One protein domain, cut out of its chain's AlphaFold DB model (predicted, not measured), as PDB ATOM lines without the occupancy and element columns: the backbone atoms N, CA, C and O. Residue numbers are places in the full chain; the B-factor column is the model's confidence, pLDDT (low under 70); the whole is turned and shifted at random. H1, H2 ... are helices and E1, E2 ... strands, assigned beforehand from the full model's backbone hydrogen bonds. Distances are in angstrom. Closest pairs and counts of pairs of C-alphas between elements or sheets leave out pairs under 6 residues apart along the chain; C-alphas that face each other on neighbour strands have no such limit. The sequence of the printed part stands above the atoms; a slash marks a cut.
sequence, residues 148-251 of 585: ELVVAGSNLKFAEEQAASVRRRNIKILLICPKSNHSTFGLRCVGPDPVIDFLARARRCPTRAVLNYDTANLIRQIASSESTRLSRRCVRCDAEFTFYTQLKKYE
ATOM      1  N   GLU A 148     -45.049  36.977 -15.377       38.69
ATOM      2  CA  GLU A 148     -43.712  36.598 -15.775       38.69
ATOM      3  C   GLU A 148     -43.945  35.411 -16.699       38.69
ATOM      4  O   GLU A 148     -44.037  34.249 -16.294       38.69
ATOM      5  N   LEU A 149     -44.219  35.748 -17.958       39.12
ATOM      6  CA  LEU A 149     -44.358  34.804 -19.039       39.12
ATOM      7  C   LEU A 149     -42.991  34.134 -19.156       39.12
ATOM      8  O   LEU A 149     -42.095  34.591 -19.862       39.12
ATOM      9  N   VAL A 150     -42.797  33.054 -18.405       42.66
ATOM     10  CA  VAL A 150     -41.655  32.168 -18.570       42.66
ATOM     11  C   VAL A 150     -41.899  31.455 -19.891       42.66
ATOM     12  O   VAL A 150     -42.421  30.340 -19.945       42.66
ATOM     13  N   VAL A 151     -41.597  32.154 -20.984       42.59
ATOM     14  CA  VAL A 151     -41.635  31.611 -22.330       42.59
ATOM     15  C   VAL A 151     -40.638  30.470 -22.319       42.59
ATOM     16  O   VAL A 151     -39.431  30.684 -22.238       42.59
ATOM     17  N   ALA A 152     -41.144  29.240 -22.374       42.44
ATOM     18  CA  ALA A 152     -40.335  28.051 -22.577       42.44
ATOM     19  C   ALA A 152     -39.801  28.062 -24.017       42.44
ATOM     20  O   ALA A 152     -40.201  27.257 -24.859       42.44
ATOM     21  N   GLY A 153     -38.911  29.010 -24.314       40.53
ATOM     22  CA  GLY A 153     -38.120  29.005 -25.525       40.53
ATOM     23  C   GLY A 153     -37.302  27.722 -25.545       40.53
ATOM     24  O   GLY A 153     -36.733  27.308 -24.536       40.53
ATOM     25  N   SER A 154     -37.219  27.074 -26.700       43.00
ATOM     26  CA  SER A 154     -36.419  25.865 -26.926       43.00
ATOM     27  C   SER A 154     -34.901  26.112 -26.871       43.00
ATOM     28  O   SER A 154     -34.129  25.338 -27.432       43.00
ATOM     29  N   ASN A 155     -34.461  27.200 -26.239       51.94
ATOM     30  CA  ASN A 155     -33.072  27.622 -26.204       51.94
ATOM     31  C   ASN A 155     -32.383  26.985 -24.990       51.94
ATOM     32  O   ASN A 155     -32.769  27.246 -23.854       51.94
ATOM     33  N   LEU A 156     -31.361  26.154 -25.222       54.50
ATOM     34  CA  LEU A 156     -30.657  25.406 -24.167       54.50
ATOM     35  C   LEU A 156     -30.160  26.310 -23.020       54.50
ATOM     36  O   LEU A 156     -30.265  25.933 -21.858       54.50
ATOM     37  N   LYS A 157     -29.697  27.527 -23.347       62.69
ATOM     38  CA  LYS A 157     -29.226  28.522 -22.366       62.69
ATOM     39  C   LYS A 157     -30.308  28.928 -21.358       62.69
ATOM     40  O   LYS A 157     -30.028  29.054 -20.174       62.69
ATOM     41  N   PHE A 158     -31.555  29.039 -21.812       69.56
ATOM     42  CA  PHE A 158     -32.683  29.404 -20.956       69.56
ATOM     43  C   PHE A 158     -33.013  28.299 -19.940       69.56
ATOM     44  O   PHE A 158     -33.382  28.578 -18.802       69.56
ATOM     45  N   ALA A 159     -32.835  27.030 -20.321       66.38
ATOM     46  CA  ALA A 159     -33.087  25.898 -19.431       66.38
ATOM     47  C   ALA A 159     -32.059  25.810 -18.288       66.38
ATOM     48  O   ALA A 159     -32.432  25.506 -17.153       66.38
ATOM     49  N   GLU A 160     -30.784  26.094 -18.567       72.19
ATOM     50  CA  GLU A 160     -29.724  26.121 -17.549       72.19
ATOM     51  C   GLU A 160     -29.899  27.295 -16.578       72.19
ATOM     52  O   GLU A 160     -29.810  27.110 -15.362       72.19
ATOM     53  N   GLU A 161     -30.228  28.482 -17.091       79.56
ATOM     54  CA  GLU A 161     -30.533  29.661 -16.272       79.56
ATOM     55  C   GLU A 161     -31.751  29.426 -15.371       79.56
ATOM     56  O   GLU A 161     -31.723  29.742 -14.175       79.56
ATOM     57  N   GLN A 162     -32.799  28.795 -15.908       74.25
ATOM     58  CA  GLN A 162     -33.990  28.432 -15.150       74.25
ATOM     59  C   GLN A 162     -33.671  27.407 -14.051       74.25
ATOM     60  O   GLN A 162     -34.085  27.593 -12.905       74.25
ATOM     61  N   ALA A 163     -32.893  26.364 -14.355       76.00
ATOM     62  CA  ALA A 163     -32.461  25.377 -13.364       76.00
ATOM     63  C   ALA A 163     -31.598  26.014 -12.259       76.00
ATOM     64  O   ALA A 163     -31.801  25.747 -11.075       76.00
ATOM     65  N   ALA A 164     -30.681  26.920 -12.618       81.44
ATOM     66  CA  ALA A 164     -29.863  27.655 -11.656       81.44
ATOM     67  C   ALA A 164     -30.701  28.593 -10.769       81.44
ATOM     68  O   ALA A 164     -30.435  28.728  -9.572       81.44
ATOM     69  N   SER A 165     -31.725  29.240 -11.330       85.38
ATOM     70  CA  SER A 165     -32.680  30.060 -10.574       85.38
ATOM     71  C   SER A 165     -33.459  29.223  -9.552       85.38
ATOM     72  O   SER A 165     -33.481  29.541  -8.360       85.38
ATOM     73  N   VAL A 166     -34.004  28.086  -9.992       83.56
ATOM     74  CA  VAL A 166     -34.770  27.155  -9.150       83.56
ATOM     75  C   VAL A 166     -33.902  26.575  -8.043       83.56
ATOM     76  O   VAL A 166     -34.305  26.591  -6.881       83.56
ATOM     77  N   ARG A 167     -32.673  26.155  -8.366       84.75
ATOM     78  CA  ARG A 167     -31.702  25.671  -7.380       84.75
ATOM     79  C   ARG A 167     -31.428  26.728  -6.310       84.75
ATOM     80  O   ARG A 167     -31.514  26.427  -5.121       84.75
ATOM     81  N   ARG A 168     -31.163  27.982  -6.703       87.31
ATOM     82  CA  ARG A 168     -30.940  29.096  -5.758       87.31
ATOM     83  C   ARG A 168     -32.151  29.330  -4.853       87.31
ATOM     84  O   ARG A 168     -31.981  29.506  -3.648       87.31
ATOM     85  N   ARG A 169     -33.367  29.299  -5.407       87.56
ATOM     86  CA  ARG A 169     -34.615  29.425  -4.637       87.56
ATOM     87  C   ARG A 169     -34.791  28.270  -3.650       87.56
ATOM     88  O   ARG A 169     -35.061  28.507  -2.476       87.56
ATOM     89  N   ASN A 170     -34.595  27.037  -4.103       89.94
ATOM     90  CA  ASN A 170     -34.762  25.842  -3.283       89.94
ATOM     91  C   ASN A 170     -33.746  25.787  -2.136       89.94
ATOM     92  O   ASN A 170     -34.137  25.483  -1.013       89.94
ATOM     93  N   ILE A 171     -32.483  26.162  -2.378       87.44
ATOM     94  CA  ILE A 171     -31.460  26.277  -1.326       87.44
ATOM     95  C   ILE A 171     -31.909  27.259  -0.239       87.44
ATOM     96  O   ILE A 171     -31.871  26.918   0.940       87.44
ATOM     97  N   LYS A 172     -32.400  28.449  -0.617       86.06
ATOM     98  CA  LYS A 172     -32.912  29.432   0.354       86.06
ATOM     99  C   LYS A 172     -34.046  28.854   1.205       86.06
ATOM    100  O   LYS A 172     -34.055  29.056   2.412       86.06
ATOM    101  N   ILE A 173     -34.976  28.114   0.601       84.12
ATOM    102  CA  ILE A 173     -36.101  27.502   1.325       84.12
ATOM    103  C   ILE A 173     -35.620  26.391   2.271       84.12
ATOM    104  O   ILE A 173     -36.085  26.326   3.406       84.12
ATOM    105  N   LEU A 174     -34.675  25.549   1.846       83.12
ATOM    106  CA  LEU A 174     -34.118  24.473   2.679       83.12
ATOM    107  C   LEU A 174     -33.350  25.002   3.894       83.12
ATOM    108  O   LEU A 174     -33.443  24.413   4.967       83.12
ATOM    109  N   LEU A 175     -32.639  26.125   3.745       81.50
ATOM    110  CA  LEU A 175     -31.956  26.792   4.860       81.50
ATOM    111  C   LEU A 175     -32.936  27.296   5.928       81.50
ATOM    112  O   LEU A 175     -32.582  27.386   7.097       81.50
ATOM    113  N   ILE A 176     -34.163  27.624   5.523       77.81
ATOM    114  CA  ILE A 176     -35.203  28.164   6.402       77.81
ATOM    115  C   ILE A 176     -36.061  27.042   7.009       77.81
ATOM    116  O   ILE A 176     -36.524  27.154   8.143       77.81
ATOM    117  N   CYS A 177     -36.290  25.956   6.267       78.75
ATOM    118  CA  CYS A 177     -37.169  24.856   6.658       78.75
ATOM    119  C   CYS A 177     -36.479  23.500   6.419       78.75
ATOM    120  O   CYS A 177     -36.736  22.851   5.397       78.75
ATOM    121  N   PRO A 178     -35.625  23.041   7.354       71.56
ATOM    122  CA  PRO A 178     -34.839  21.820   7.178       71.56
ATOM    123  C   PRO A 178     -35.680  20.537   7.272       71.56
ATOM    124  O   PRO A 178     -35.250  19.493   6.787       71.56
ATOM    125  N   LYS A 179     -36.886  20.587   7.865       72.25
ATOM    126  CA  LYS A 179     -37.794  19.432   7.899       72.25
ATOM    127  C   LYS A 179     -38.402  19.216   6.510       72.25
ATOM    128  O   LYS A 179     -39.244  19.978   6.028       72.25
ATOM    129  N   SER A 180     -37.970  18.140   5.868       73.12
ATOM    130  CA  SER A 180     -38.353  17.771   4.512       73.12
ATOM    131  C   SER A 180     -39.194  16.498   4.507       73.12
ATOM    132  O   SER A 180     -38.797  15.460   5.027       73.12
ATOM    133  N   ASN A 181     -40.362  16.558   3.869       77.69
ATOM    134  CA  ASN A 181     -41.035  15.357   3.384       77.69
ATOM    135  C   ASN A 181     -41.163  15.478   1.867       77.69
ATOM    136  O   ASN A 181     -42.154  15.976   1.329       77.69
ATOM    137  N   HIS A 182     -40.099  15.092   1.165       86.88
ATOM    138  CA  HIS A 182     -40.016  15.201  -0.292       86.88
ATOM    139  C   HIS A 182     -40.327  13.863  -0.943       86.88
ATOM    140  O   HIS A 182     -39.548  13.344  -1.732       86.88
ATOM    141  N   SER A 183     -41.505  13.316  -0.644       89.00
ATOM    142  CA  SER A 183     -41.980  12.043  -1.203       89.00
ATOM    143  C   SER A 183     -42.047  12.015  -2.740       89.00
ATOM    144  O   SER A 183     -42.301  10.971  -3.332       89.00
ATOM    145  N   THR A 184     -41.898  13.168  -3.395       90.25
ATOM    146  CA  THR A 184     -41.874  13.336  -4.851       90.25
ATOM    147  C   THR A 184     -40.463  13.396  -5.438       90.25
ATOM    148  O   THR A 184     -40.334  13.356  -6.660       90.25
ATOM    149  N   PHE A 185     -39.413  13.465  -4.612       93.88
ATOM    150  CA  PHE A 185     -38.023  13.438  -5.065       93.88
ATOM    151  C   PHE A 185     -37.718  12.109  -5.769       93.88
ATOM    152  O   PHE A 185     -38.083  11.038  -5.292       93.88
ATOM    153  N   GLY A 186     -37.083  12.175  -6.936       94.75
ATOM    154  CA  GLY A 186     -36.802  11.018  -7.786       94.75
ATOM    155  C   GLY A 186     -37.997  10.520  -8.611       94.75
ATOM    156  O   GLY A 186     -37.807   9.692  -9.503       94.75
ATOM    157  N   LEU A 187     -39.219  11.024  -8.388       95.56
ATOM    158  CA  LEU A 187     -40.374  10.660  -9.214       95.56
ATOM    159  C   LEU A 187     -40.339  11.378 -10.568       95.56
ATOM    160  O   LEU A 187     -39.721  12.428 -10.730       95.56
ATOM    161  N   ARG A 188     -41.045  10.833 -11.564       95.88
ATOM    162  CA  ARG A 188     -41.214  11.503 -12.862       95.88
ATOM    163  C   ARG A 188     -42.260  12.611 -12.765       95.88
ATOM    164  O   ARG A 188     -43.307  12.437 -12.146       95.88
ATOM    165  N   CYS A 189     -41.998  13.725 -13.440       95.06
ATOM    166  CA  CYS A 189     -42.947  14.823 -13.566       95.06
ATOM    167  C   CYS A 189     -44.267  14.353 -14.196       95.06
ATOM    168  O   CYS A 189     -44.273  13.714 -15.251       95.06
ATOM    169  N   VAL A 190     -45.390  14.748 -13.584       94.38
ATOM    170  CA  VAL A 190     -46.738  14.359 -14.036       94.38
ATOM    171  C   VAL A 190     -47.187  15.019 -15.353       94.38
ATOM    172  O   VAL A 190     -48.193  14.606 -15.914       94.38
ATOM    173  N   GLY A 191     -46.445  16.000 -15.880       94.12
ATOM    174  CA  GLY A 191     -46.800  16.773 -17.083       94.12
ATOM    175  C   GLY A 191     -47.368  18.158 -16.762       94.12
ATOM    176  O   GLY A 191     -47.349  18.533 -15.592       94.12
ATOM    177  N   PRO A 192     -47.821  18.937 -17.762       92.25
ATOM    178  CA  PRO A 192     -48.422  20.264 -17.570       92.25
ATOM    179  C   PRO A 192     -49.945  20.230 -17.353       92.25
ATOM    180  O   PRO A 192     -50.520  21.184 -16.842       92.25
ATOM    181  N   ASP A 193     -50.623  19.131 -17.693       88.62
ATOM    182  CA  ASP A 193     -52.088  19.072 -17.616       88.62
ATOM    183  C   ASP A 193     -52.594  18.787 -16.181       88.62
ATOM    184  O   ASP A 193     -51.876  18.185 -15.370       88.62
ATOM    185  N   PRO A 194     -53.835  19.175 -15.822       85.25
ATOM    186  CA  PRO A 194     -54.454  18.799 -14.551       85.25
ATOM    187  C   PRO A 194     -54.492  17.277 -14.337       85.25
ATOM    188  O   PRO A 194     -54.743  16.515 -15.272       85.25
ATOM    189  N   VAL A 195     -54.276  16.843 -13.092       83.00
ATOM    190  CA  VAL A 195     -54.470  15.444 -12.680       83.00
ATOM    191  C   VAL A 195     -55.909  15.301 -12.193       83.00
ATOM    192  O   VAL A 195     -56.289  15.960 -11.227       83.00
ATOM    193  N   ILE A 196     -56.704  14.468 -12.864       74.12
ATOM    194  CA  ILE A 196     -58.105  14.182 -12.517       74.12
ATOM    195  C   ILE A 196     -58.190  12.679 -12.256       74.12
ATOM    196  O   ILE A 196     -57.674  11.901 -13.051       74.12
ATOM    197  N   ASP A 197     -58.763  12.271 -11.123       74.88
ATOM    198  CA  ASP A 197     -58.904  10.855 -10.735       74.88
ATOM    199  C   ASP A 197     -57.586  10.060 -10.788       74.88
ATOM    200  O   ASP A 197     -57.529   8.929 -11.260       74.88
ATOM    201  N   PHE A 198     -56.495  10.677 -10.316       73.56
ATOM    202  CA  PHE A 198     -55.128  10.124 -10.329       73.56
ATOM    203  C   PHE A 198     -54.525   9.883 -11.722       73.56
ATOM    204  O   PHE A 198     -53.386   9.428 -11.827       73.56
ATOM    205  N   LEU A 199     -55.229  10.257 -12.790       69.69
ATOM    206  CA  LEU A 199     -54.746  10.189 -14.159       69.69
ATOM    207  C   LEU A 199     -54.311  11.586 -14.606       69.69
ATOM    208  O   LEU A 199     -55.090  12.543 -14.627       69.69
ATOM    209  N   ALA A 200     -53.033  11.722 -14.961       62.75
ATOM    210  CA  ALA A 200     -52.586  12.890 -15.707       62.75
ATOM    211  C   ALA A 200     -53.287  12.873 -17.074       62.75
ATOM    212  O   ALA A 200     -53.272  11.851 -17.764       62.75
ATOM    213  N   ARG A 201     -53.927  13.987 -17.449       64.81
ATOM    214  CA  ARG A 201     -54.515  14.153 -18.787       64.81
ATOM    215  C   ARG A 201     -53.456  14.040 -19.903       64.81
ATOM    216  O   ARG A 201     -52.263  13.892 -19.649       64.81
ATOM    217  N   ALA A 202     -53.953  14.073 -21.142       66.44
ATOM    218  CA  ALA A 202     -53.324  13.765 -22.431       66.44
ATOM    219  C   ALA A 202     -51.820  14.076 -22.616       66.44
ATOM    220  O   ALA A 202     -51.161  13.344 -23.359       66.44
ATOM    221  N   ARG A 203     -51.247  15.109 -21.982       86.50
ATOM    222  CA  ARG A 203     -49.832  15.474 -22.164       86.50
ATOM    223  C   ARG A 203     -48.954  15.038 -20.992       86.50
ATOM    224  O   ARG A 203     -48.979  15.605 -19.902       86.50
ATOM    225  N   ARG A 204     -48.081  14.061 -21.260       90.56
ATOM    226  CA  ARG A 204     -46.952  13.714 -20.380       90.56
ATOM    227  C   ARG A 204     -45.910  14.838 -20.373       90.56
ATOM    228  O   ARG A 204     -45.833  15.621 -21.316       90.56
ATOM    229  N   CYS A 205     -45.064  14.874 -19.339       93.44
ATOM    230  CA  CYS A 205     -43.933  15.801 -19.280       93.44
ATOM    231  C   CYS A 205     -43.058  15.669 -20.545       93.44
ATOM    232  O   CYS A 205     -42.517  14.580 -20.781       93.44
ATOM    233  N   PRO A 206     -42.881  16.742 -21.341       90.44
ATOM    234  CA  PRO A 206     -42.193  16.662 -22.630       90.44
ATOM    235  C   PRO A 206     -40.714  16.292 -22.480       90.44
ATOM    236  O   PRO A 206     -40.155  15.615 -23.335       90.44
ATOM    237  N   THR A 207     -40.093  16.673 -21.363       91.12
ATOM    238  CA  THR A 207     -38.688  16.369 -21.062       91.12
ATOM    239  C   THR A 207     -38.510  15.093 -20.246       91.12
ATOM    240  O   THR A 207     -37.382  14.719 -19.941       91.12
ATOM    241  N   ARG A 208     -39.609  14.420 -19.860       93.56
ATOM    242  CA  ARG A 208     -39.596  13.263 -18.944       93.56
ATOM    243  C   ARG A 208     -38.780  13.534 -17.669       93.56
ATOM    244  O   ARG A 208     -38.139  12.622 -17.150       93.56
ATOM    245  N   ALA A 209     -38.810  14.779 -17.186       93.88
ATOM    246  CA  ALA A 209     -37.988  15.231 -16.072       93.88
ATOM    247  C   ALA A 209     -38.200  14.369 -14.819       93.88
ATOM    248  O   ALA A 209     -39.337  14.055 -14.451       93.88
ATOM    249  N   VAL A 210     -37.093  14.031 -14.161       96.06
ATOM    250  CA  VAL A 210     -37.074  13.457 -12.814       96.06
ATOM    251  C   VAL A 210     -37.041  14.612 -11.824       96.06
ATOM    252  O   VAL A 210     -36.219  15.516 -11.964       96.06
ATOM    253  N   LEU A 211     -37.965  14.612 -10.870       95.69
ATOM    254  CA  LEU A 211     -38.157  15.683  -9.902       95.69
ATOM    255  C   LEU A 211     -37.042  15.643  -8.855       95.69
ATOM    256  O   LEU A 211     -36.860  14.647  -8.163       95.69
ATOM    257  N   ASN A 212     -36.304  16.734  -8.734       94.81
ATOM    258  CA  ASN A 212     -35.298  16.965  -7.704       94.81
ATOM    259  C   ASN A 212     -35.221  18.480  -7.429       94.81
ATOM    260  O   ASN A 212     -36.039  19.248  -7.941       94.81
ATOM    261  N   TYR A 213     -34.245  18.926  -6.636       92.81
ATOM    262  CA  TYR A 213     -34.087  20.346  -6.295       92.81
ATOM    263  C   TYR A 213     -33.667  21.251  -7.460       92.81
ATOM    264  O   TYR A 213     -33.704  22.470  -7.308       92.81
ATOM    265  N   ASP A 214     -33.296  20.684  -8.605       91.19
ATOM    266  CA  ASP A 214     -32.927  21.439  -9.804       91.19
ATOM    267  C   ASP A 214     -34.088  21.548 -10.784       91.19
ATOM    268  O   ASP A 214     -34.206  22.519 -11.528       91.19
ATOM    269  N   THR A 215     -34.947  20.532 -10.805       93.19
ATOM    270  CA  THR A 215     -35.986  20.401 -11.822       93.19
ATOM    271  C   THR A 215     -37.367  20.785 -11.322       93.19
ATOM    272  O   THR A 215     -38.238  21.009 -12.160       93.19
ATOM    273  N   ALA A 216     -37.601  20.867 -10.008       94.88
ATOM    274  CA  ALA A 216     -38.910  21.139  -9.416       94.88
ATOM    275  C   ALA A 216     -38.850  22.225  -8.330       94.88
ATOM    276  O   ALA A 216     -37.878  22.335  -7.587       94.88
ATOM    277  N   ASN A 217     -39.926  23.005  -8.210       93.56
ATOM    278  CA  ASN A 217     -40.054  24.028  -7.172       93.56
ATOM    279  C   ASN A 217     -40.261  23.388  -5.794       93.56
ATOM    280  O   ASN A 217     -41.118  22.513  -5.634       93.56
ATOM    281  N   LEU A 218     -39.522  23.852  -4.787       93.12
ATOM    282  CA  LEU A 218     -39.780  23.528  -3.389       93.12
ATOM    283  C   LEU A 218     -40.835  24.489  -2.829       93.12
ATOM    284  O   LEU A 218     -40.701  25.707  -2.919       93.12
ATOM    285  N   ILE A 219     -41.905  23.935  -2.265       89.88
ATOM    286  CA  ILE A 219     -43.072  24.674  -1.784       89.88
ATOM    287  C   ILE A 219     -43.137  24.538  -0.264       89.88
ATOM    288  O   ILE A 219     -43.163  23.423   0.265       89.88
ATOM    289  N   ARG A 220     -43.200  25.667   0.445       84.88
ATOM    290  CA  ARG A 220     -43.444  25.699   1.893       84.88
ATOM    291  C   ARG A 220     -44.917  25.391   2.168       84.88
ATOM    292  O   ARG A 220     -45.794  25.945   1.505       84.88
ATOM    293  N   GLN A 221     -45.212  24.491   3.103       79.56
ATOM    294  CA  GLN A 221     -46.602  24.227   3.475       79.56
ATOM    295  C   GLN A 221     -47.079  25.290   4.467       79.56
ATOM    296  O   GLN A 221     -46.467  25.498   5.505       79.56
ATOM    297  N   ILE A 222     -48.192  25.951   4.152       66.00
ATOM    298  CA  ILE A 222     -48.735  27.046   4.975       66.00
ATOM    299  C   ILE A 222     -49.195  26.532   6.351       66.00
ATOM    300  O   ILE A 222     -48.992  27.198   7.358       66.00
ATOM    301  N   ALA A 223     -49.765  25.324   6.406       63.84
ATOM    302  CA  ALA A 223     -50.329  24.752   7.633       63.84
ATOM    303  C   ALA A 223     -49.278  24.353   8.687       63.84
ATOM    304  O   ALA A 223     -49.602  24.215   9.861       63.84
ATOM    305  N   SER A 224     -48.027  24.164   8.275       63.22
ATOM    306  CA  SER A 224     -46.914  23.866   9.169       63.22
ATOM    307  C   SER A 224     -45.711  24.640   8.671       63.22
ATOM    308  O   SER A 224     -45.039  24.213   7.733       63.22
ATOM    309  N   SER A 225     -45.451  25.778   9.317       62.22
ATOM    310  CA  SER A 225     -44.360  26.716   9.017       62.22
ATOM    311  C   SER A 225     -42.988  26.052   8.846       62.22
ATOM    312  O   SER A 225     -42.096  26.659   8.252       62.22
ATOM    313  N   GLU A 226     -42.828  24.823   9.330       75.62
ATOM    314  CA  GLU A 226     -41.595  24.049   9.325       75.62
ATOM    315  C   GLU A 226     -41.457  23.040   8.175       75.62
ATOM    316  O   GLU A 226     -40.354  22.538   7.981       75.62
ATOM    317  N   SER A 227     -42.513  22.707   7.420       83.88
ATOM    318  CA  SER A 227     -42.426  21.648   6.404       83.88
ATOM    319  C   SER A 227     -42.358  22.175   4.972       83.88
ATOM    320  O   SER A 227     -43.014  23.144   4.569       83.88
ATOM    321  N   THR A 228     -41.567  21.475   4.162       89.50
ATOM    322  CA  THR A 228     -41.455  21.712   2.722       89.50
ATOM    323  C   THR A 228     -41.863  20.474   1.936       89.50
ATOM    324  O   THR A 228     -41.644  19.338   2.366       89.50
ATOM    325  N   ARG A 229     -42.446  20.694   0.754       92.69
ATOM    326  CA  ARG A 229     -42.756  19.647  -0.225       92.69
ATOM    327  C   ARG A 229     -42.221  20.035  -1.595       92.69
ATOM    328  O   ARG A 229     -42.358  21.182  -2.012       92.69
ATOM    329  N   LEU A 230     -41.665  19.079  -2.323       93.88
ATOM    330  CA  LEU A 230     -41.244  19.295  -3.704       93.88
ATOM    331  C   LEU A 230     -42.469  19.207  -4.637       93.88
ATOM    332  O   LEU A 230     -43.322  18.326  -4.465       93.88
ATOM    333  N   SER A 231     -42.594  20.125  -5.603       93.94
ATOM    334  CA  SER A 231     -43.695  20.111  -6.579       93.94
ATOM    335  C   SER A 231     -43.755  18.763  -7.305       93.94
ATOM    336  O   SER A 231     -42.742  18.117  -7.557       93.94
ATOM    337  N   ARG A 232     -44.971  18.329  -7.657       95.12
ATOM    338  CA  ARG A 232     -45.196  17.127  -8.485       95.12
ATOM    339  C   ARG A 232     -44.890  17.387  -9.967       95.12
ATOM    340  O   ARG A 232     -44.942  16.466 -10.785       95.12
ATOM    341  N   ARG A 233     -44.613  18.642 -10.327       94.94
ATOM    342  CA  ARG A 233     -44.299  19.088 -11.682       94.94
ATOM    343  C   ARG A 233     -42.873  19.621 -11.723       94.94
ATOM    344  O   ARG A 233     -42.404  20.228 -10.762       94.94
ATOM    345  N   CYS A 234     -42.185  19.387 -12.839       95.44
ATOM    346  CA  CYS A 234     -40.962  20.122 -13.106       95.44
ATOM    347  C   CYS A 234     -41.317  21.586 -13.384       95.44
ATOM    348  O   CYS A 234     -42.438  21.865 -13.794       95.44
ATOM    349  N   VAL A 235     -40.372  22.502 -13.215       91.19
ATOM    350  CA  VAL A 235     -40.595  23.958 -13.269       91.19
ATOM    351  C   VAL A 235     -41.299  24.386 -14.556       91.19
ATOM    352  O   VAL A 235     -42.251  25.153 -14.511       91.19
ATOM    353  N   ARG A 236     -40.913  23.810 -15.700       91.12
ATOM    354  CA  ARG A 236     -41.590  24.052 -16.979       91.12
ATOM    355  C   ARG A 236     -43.057  23.613 -16.963       91.12
ATOM    356  O   ARG A 236     -43.933  24.362 -17.373       91.12
ATOM    357  N   CYS A 237     -43.324  22.385 -16.524       93.50
ATOM    358  CA  CYS A 237     -44.688  21.863 -16.451       93.50
ATOM    359  C   CYS A 237     -45.527  22.577 -15.385       93.50
ATOM    360  O   CYS A 237     -46.739  22.663 -15.529       93.50
ATOM    361  N   ASP A 238     -44.892  23.055 -14.318       91.81
ATOM    362  CA  ASP A 238     -45.495  23.868 -13.267       91.81
ATOM    363  C   ASP A 238     -45.918  25.226 -13.838       91.81
ATOM    364  O   ASP A 238     -47.077  25.592 -13.704       91.81
ATOM    365  N   ALA A 239     -45.040  25.899 -14.589       86.75
ATOM    366  CA  ALA A 239     -45.350  27.151 -15.277       86.75
ATOM    367  C   ALA A 239     -46.484  26.991 -16.304       86.75
ATOM    368  O   ALA A 239     -47.439  27.762 -16.283       86.75
ATOM    369  N   GLU A 240     -46.433  25.962 -17.160       90.25
ATOM    370  CA  GLU A 240     -47.509  25.680 -18.125       90.25
ATOM    371  C   GLU A 240     -48.842  25.358 -17.423       90.25
ATOM    372  O   GLU A 240     -49.901  25.802 -17.868       90.25
ATOM    373  N   PHE A 241     -48.800  24.606 -16.316       90.81
ATOM    374  CA  PHE A 241     -49.986  24.304 -15.518       90.81
ATOM    375  C   PHE A 241     -50.570  25.565 -14.877       90.81
ATOM    376  O   PHE A 241     -51.773  25.783 -14.986       90.81
ATOM    377  N   THR A 242     -49.733  26.396 -14.254       86.12
ATOM    378  CA  THR A 242     -50.138  27.667 -13.639       86.12
ATOM    379  C   THR A 242     -50.713  28.619 -14.682       86.12
ATOM    380  O   THR A 242     -51.765  29.212 -14.475       86.12
ATOM    381  N   PHE A 243     -50.082  28.718 -15.851       87.88
ATOM    382  CA  PHE A 243     -50.607  29.501 -16.964       87.88
ATOM    383  C   PHE A 243     -51.995  29.002 -17.390       87.88
ATOM    384  O   PHE A 243     -52.940  29.781 -17.468       87.88
ATOM    385  N   TYR A 244     -52.161  27.687 -17.568       89.38
ATOM    386  CA  TYR A 244     -53.461  27.084 -17.866       89.38
ATOM    387  C   TYR A 244     -54.511  27.356 -16.774       89.38
ATOM    388  O   TYR A 244     -55.665  27.650 -17.097       89.38
ATOM    389  N   THR A 245     -54.152  27.265 -15.487       84.69
ATOM    390  CA  THR A 245     -55.090  27.549 -14.392       84.69
ATOM    391  C   THR A 245     -55.484  29.017 -14.354       84.69
ATOM    392  O   THR A 245     -56.666  29.278 -14.143       84.69
ATOM    393  N   GLN A 246     -54.570  29.954 -14.635       82.69
ATOM    394  CA  GLN A 246     -54.905  31.376 -14.778       82.69
ATOM    395  C   GLN A 246     -55.839  31.611 -15.966       82.69
ATOM    396  O   GLN A 246     -56.892  32.223 -15.800       82.69
ATOM    397  N   LEU A 247     -55.527  31.059 -17.145       86.69
ATOM    398  CA  LEU A 247     -56.414  31.175 -18.307       86.69
ATOM    399  C   LEU A 247     -57.815  30.643 -17.997       86.69
ATOM    400  O   LEU A 247     -58.807  31.256 -18.370       86.69
ATOM    401  N   LYS A 248     -57.912  29.520 -17.280       83.31
ATOM    402  CA  LYS A 248     -59.200  28.965 -16.855       83.31
ATOM    403  C   LYS A 248     -59.909  29.856 -15.835       83.31
ATOM    404  O   LYS A 248     -61.115  30.048 -15.941       83.31
ATOM    405  N   LYS A 249     -59.175  30.351 -14.835       78.12
ATOM    406  CA  LYS A 249     -59.676  31.221 -13.759       78.12
ATOM    407  C   LYS A 249     -60.298  32.495 -14.323       78.12
ATOM    408  O   LYS A 249     -61.303  32.941 -13.785       78.12
ATOM    409  N   TYR A 250     -59.721  33.021 -15.398       78.50
ATOM    410  CA  TYR A 250     -60.158  34.248 -16.056       78.50
ATOM    411  C   TYR A 250     -60.939  34.018 -17.356       78.50
ATOM    412  O   TYR A 250     -61.054  34.931 -18.163       78.50
ATOM    413  N   GLU A 251     -61.437  32.801 -17.599       82.56
ATOM    414  CA  GLU A 251     -62.251  32.471 -18.786       82.56
ATOM    415  C   GLU A 251     -61.593  32.825 -20.139       82.56
ATOM    416  O   GLU A 251     -62.242  33.039 -21.168       82.56
TER     417      GLU A 251
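Overview. This is residues 148 to 251 of the 585 residues of an uncharacterized protein of Fusarium ambrosium (UniProt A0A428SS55). A small two-stranded hairpin, E1 and E2, stands in the middle, with the long helix H1 running lengthwise beside it on the E1 side and the second helix, H2, leading off from the end of E2, crosswise to H1. A long winding stretch with no named element, residues 177 to 215, makes much of the rest, and its residues 179 to 180 pair with E2; the end of H2 and the residues after it, 246 to 251, stick out. The printed part has 104 residues with two named helices and two named strands, in the order H1, E1, E2, H2, and the sheet, order E1 - E2, is antiparallel. The class is mixed, helices and strands, with under half of the residues in named elements. The whole is compact, with a radius of gyration of the C-alphas of 14.0 A, and rounded, spanning 36 by 35 by 28 A.

Along the chain. Strand E1 is residues 216 to 220, 13.0 A from first to last C-alpha, beginning at C-alpha 216 at (-38.910, 21.139, -9.416). Strand E2 is residues 227 to 234, 19.6 A long. Helix H1, the longest helix, is residues 156 to 176, 31.0 A long, and begins at C-alpha 156 at (-30.657, 25.406, -24.167). Helix H2 is residues 235 to 249, 20.4 A long, and ends at C-alpha 249 at (-59.676, 31.221, -13.759).

Arrangement. E1 and E2 form a hairpin of antiparallel neighbours, their directions at 152 degrees. N 219 and O 229 are within hydrogen-bond range at 2.8 A, and so are N 231 and O 217 at 2.8 A. Outside the named strands, residues 179 to 180 pair with residues 227 to 228 of E2, parallel. H1 and E1 have 7 pairs of C-alphas within 8 A, the closest being those of Asn 170 and Leu 218, 5.5 A apart. H1 and E2 have 1 such pair, the C-alphas of Leu 174 and Thr 228, 7.8 A apart. The closest C-alphas of E1 and H2 are those of Ala 216 and Val 235, 5.1 A apart. H1 and H2 are close but not clearly touching, the C-alphas of Val 166 and Val 235 being closest at 7.8 A, and their lines are about perpendicular at 86 degrees. In H1 and H2 every O i to N i+4 pair is within hydrogen-bond range.

Size, cuts and confidence. The two C-alphas farthest apart, those of Pro 178 and Glu 251, are 39.2 A apart. The printed part has no cut. The link from H1 to E1, 39 residues, is long; that from E1 to E2 is short, and that from E2 to H2 is tight. Residues 246 to 251, of which 246 to 249 belong to H2, stand free. The mean pLDDT of the printed part is 81.0, and it is under 70 in residues 148 to 159, 199 to 202 and 222 to 225.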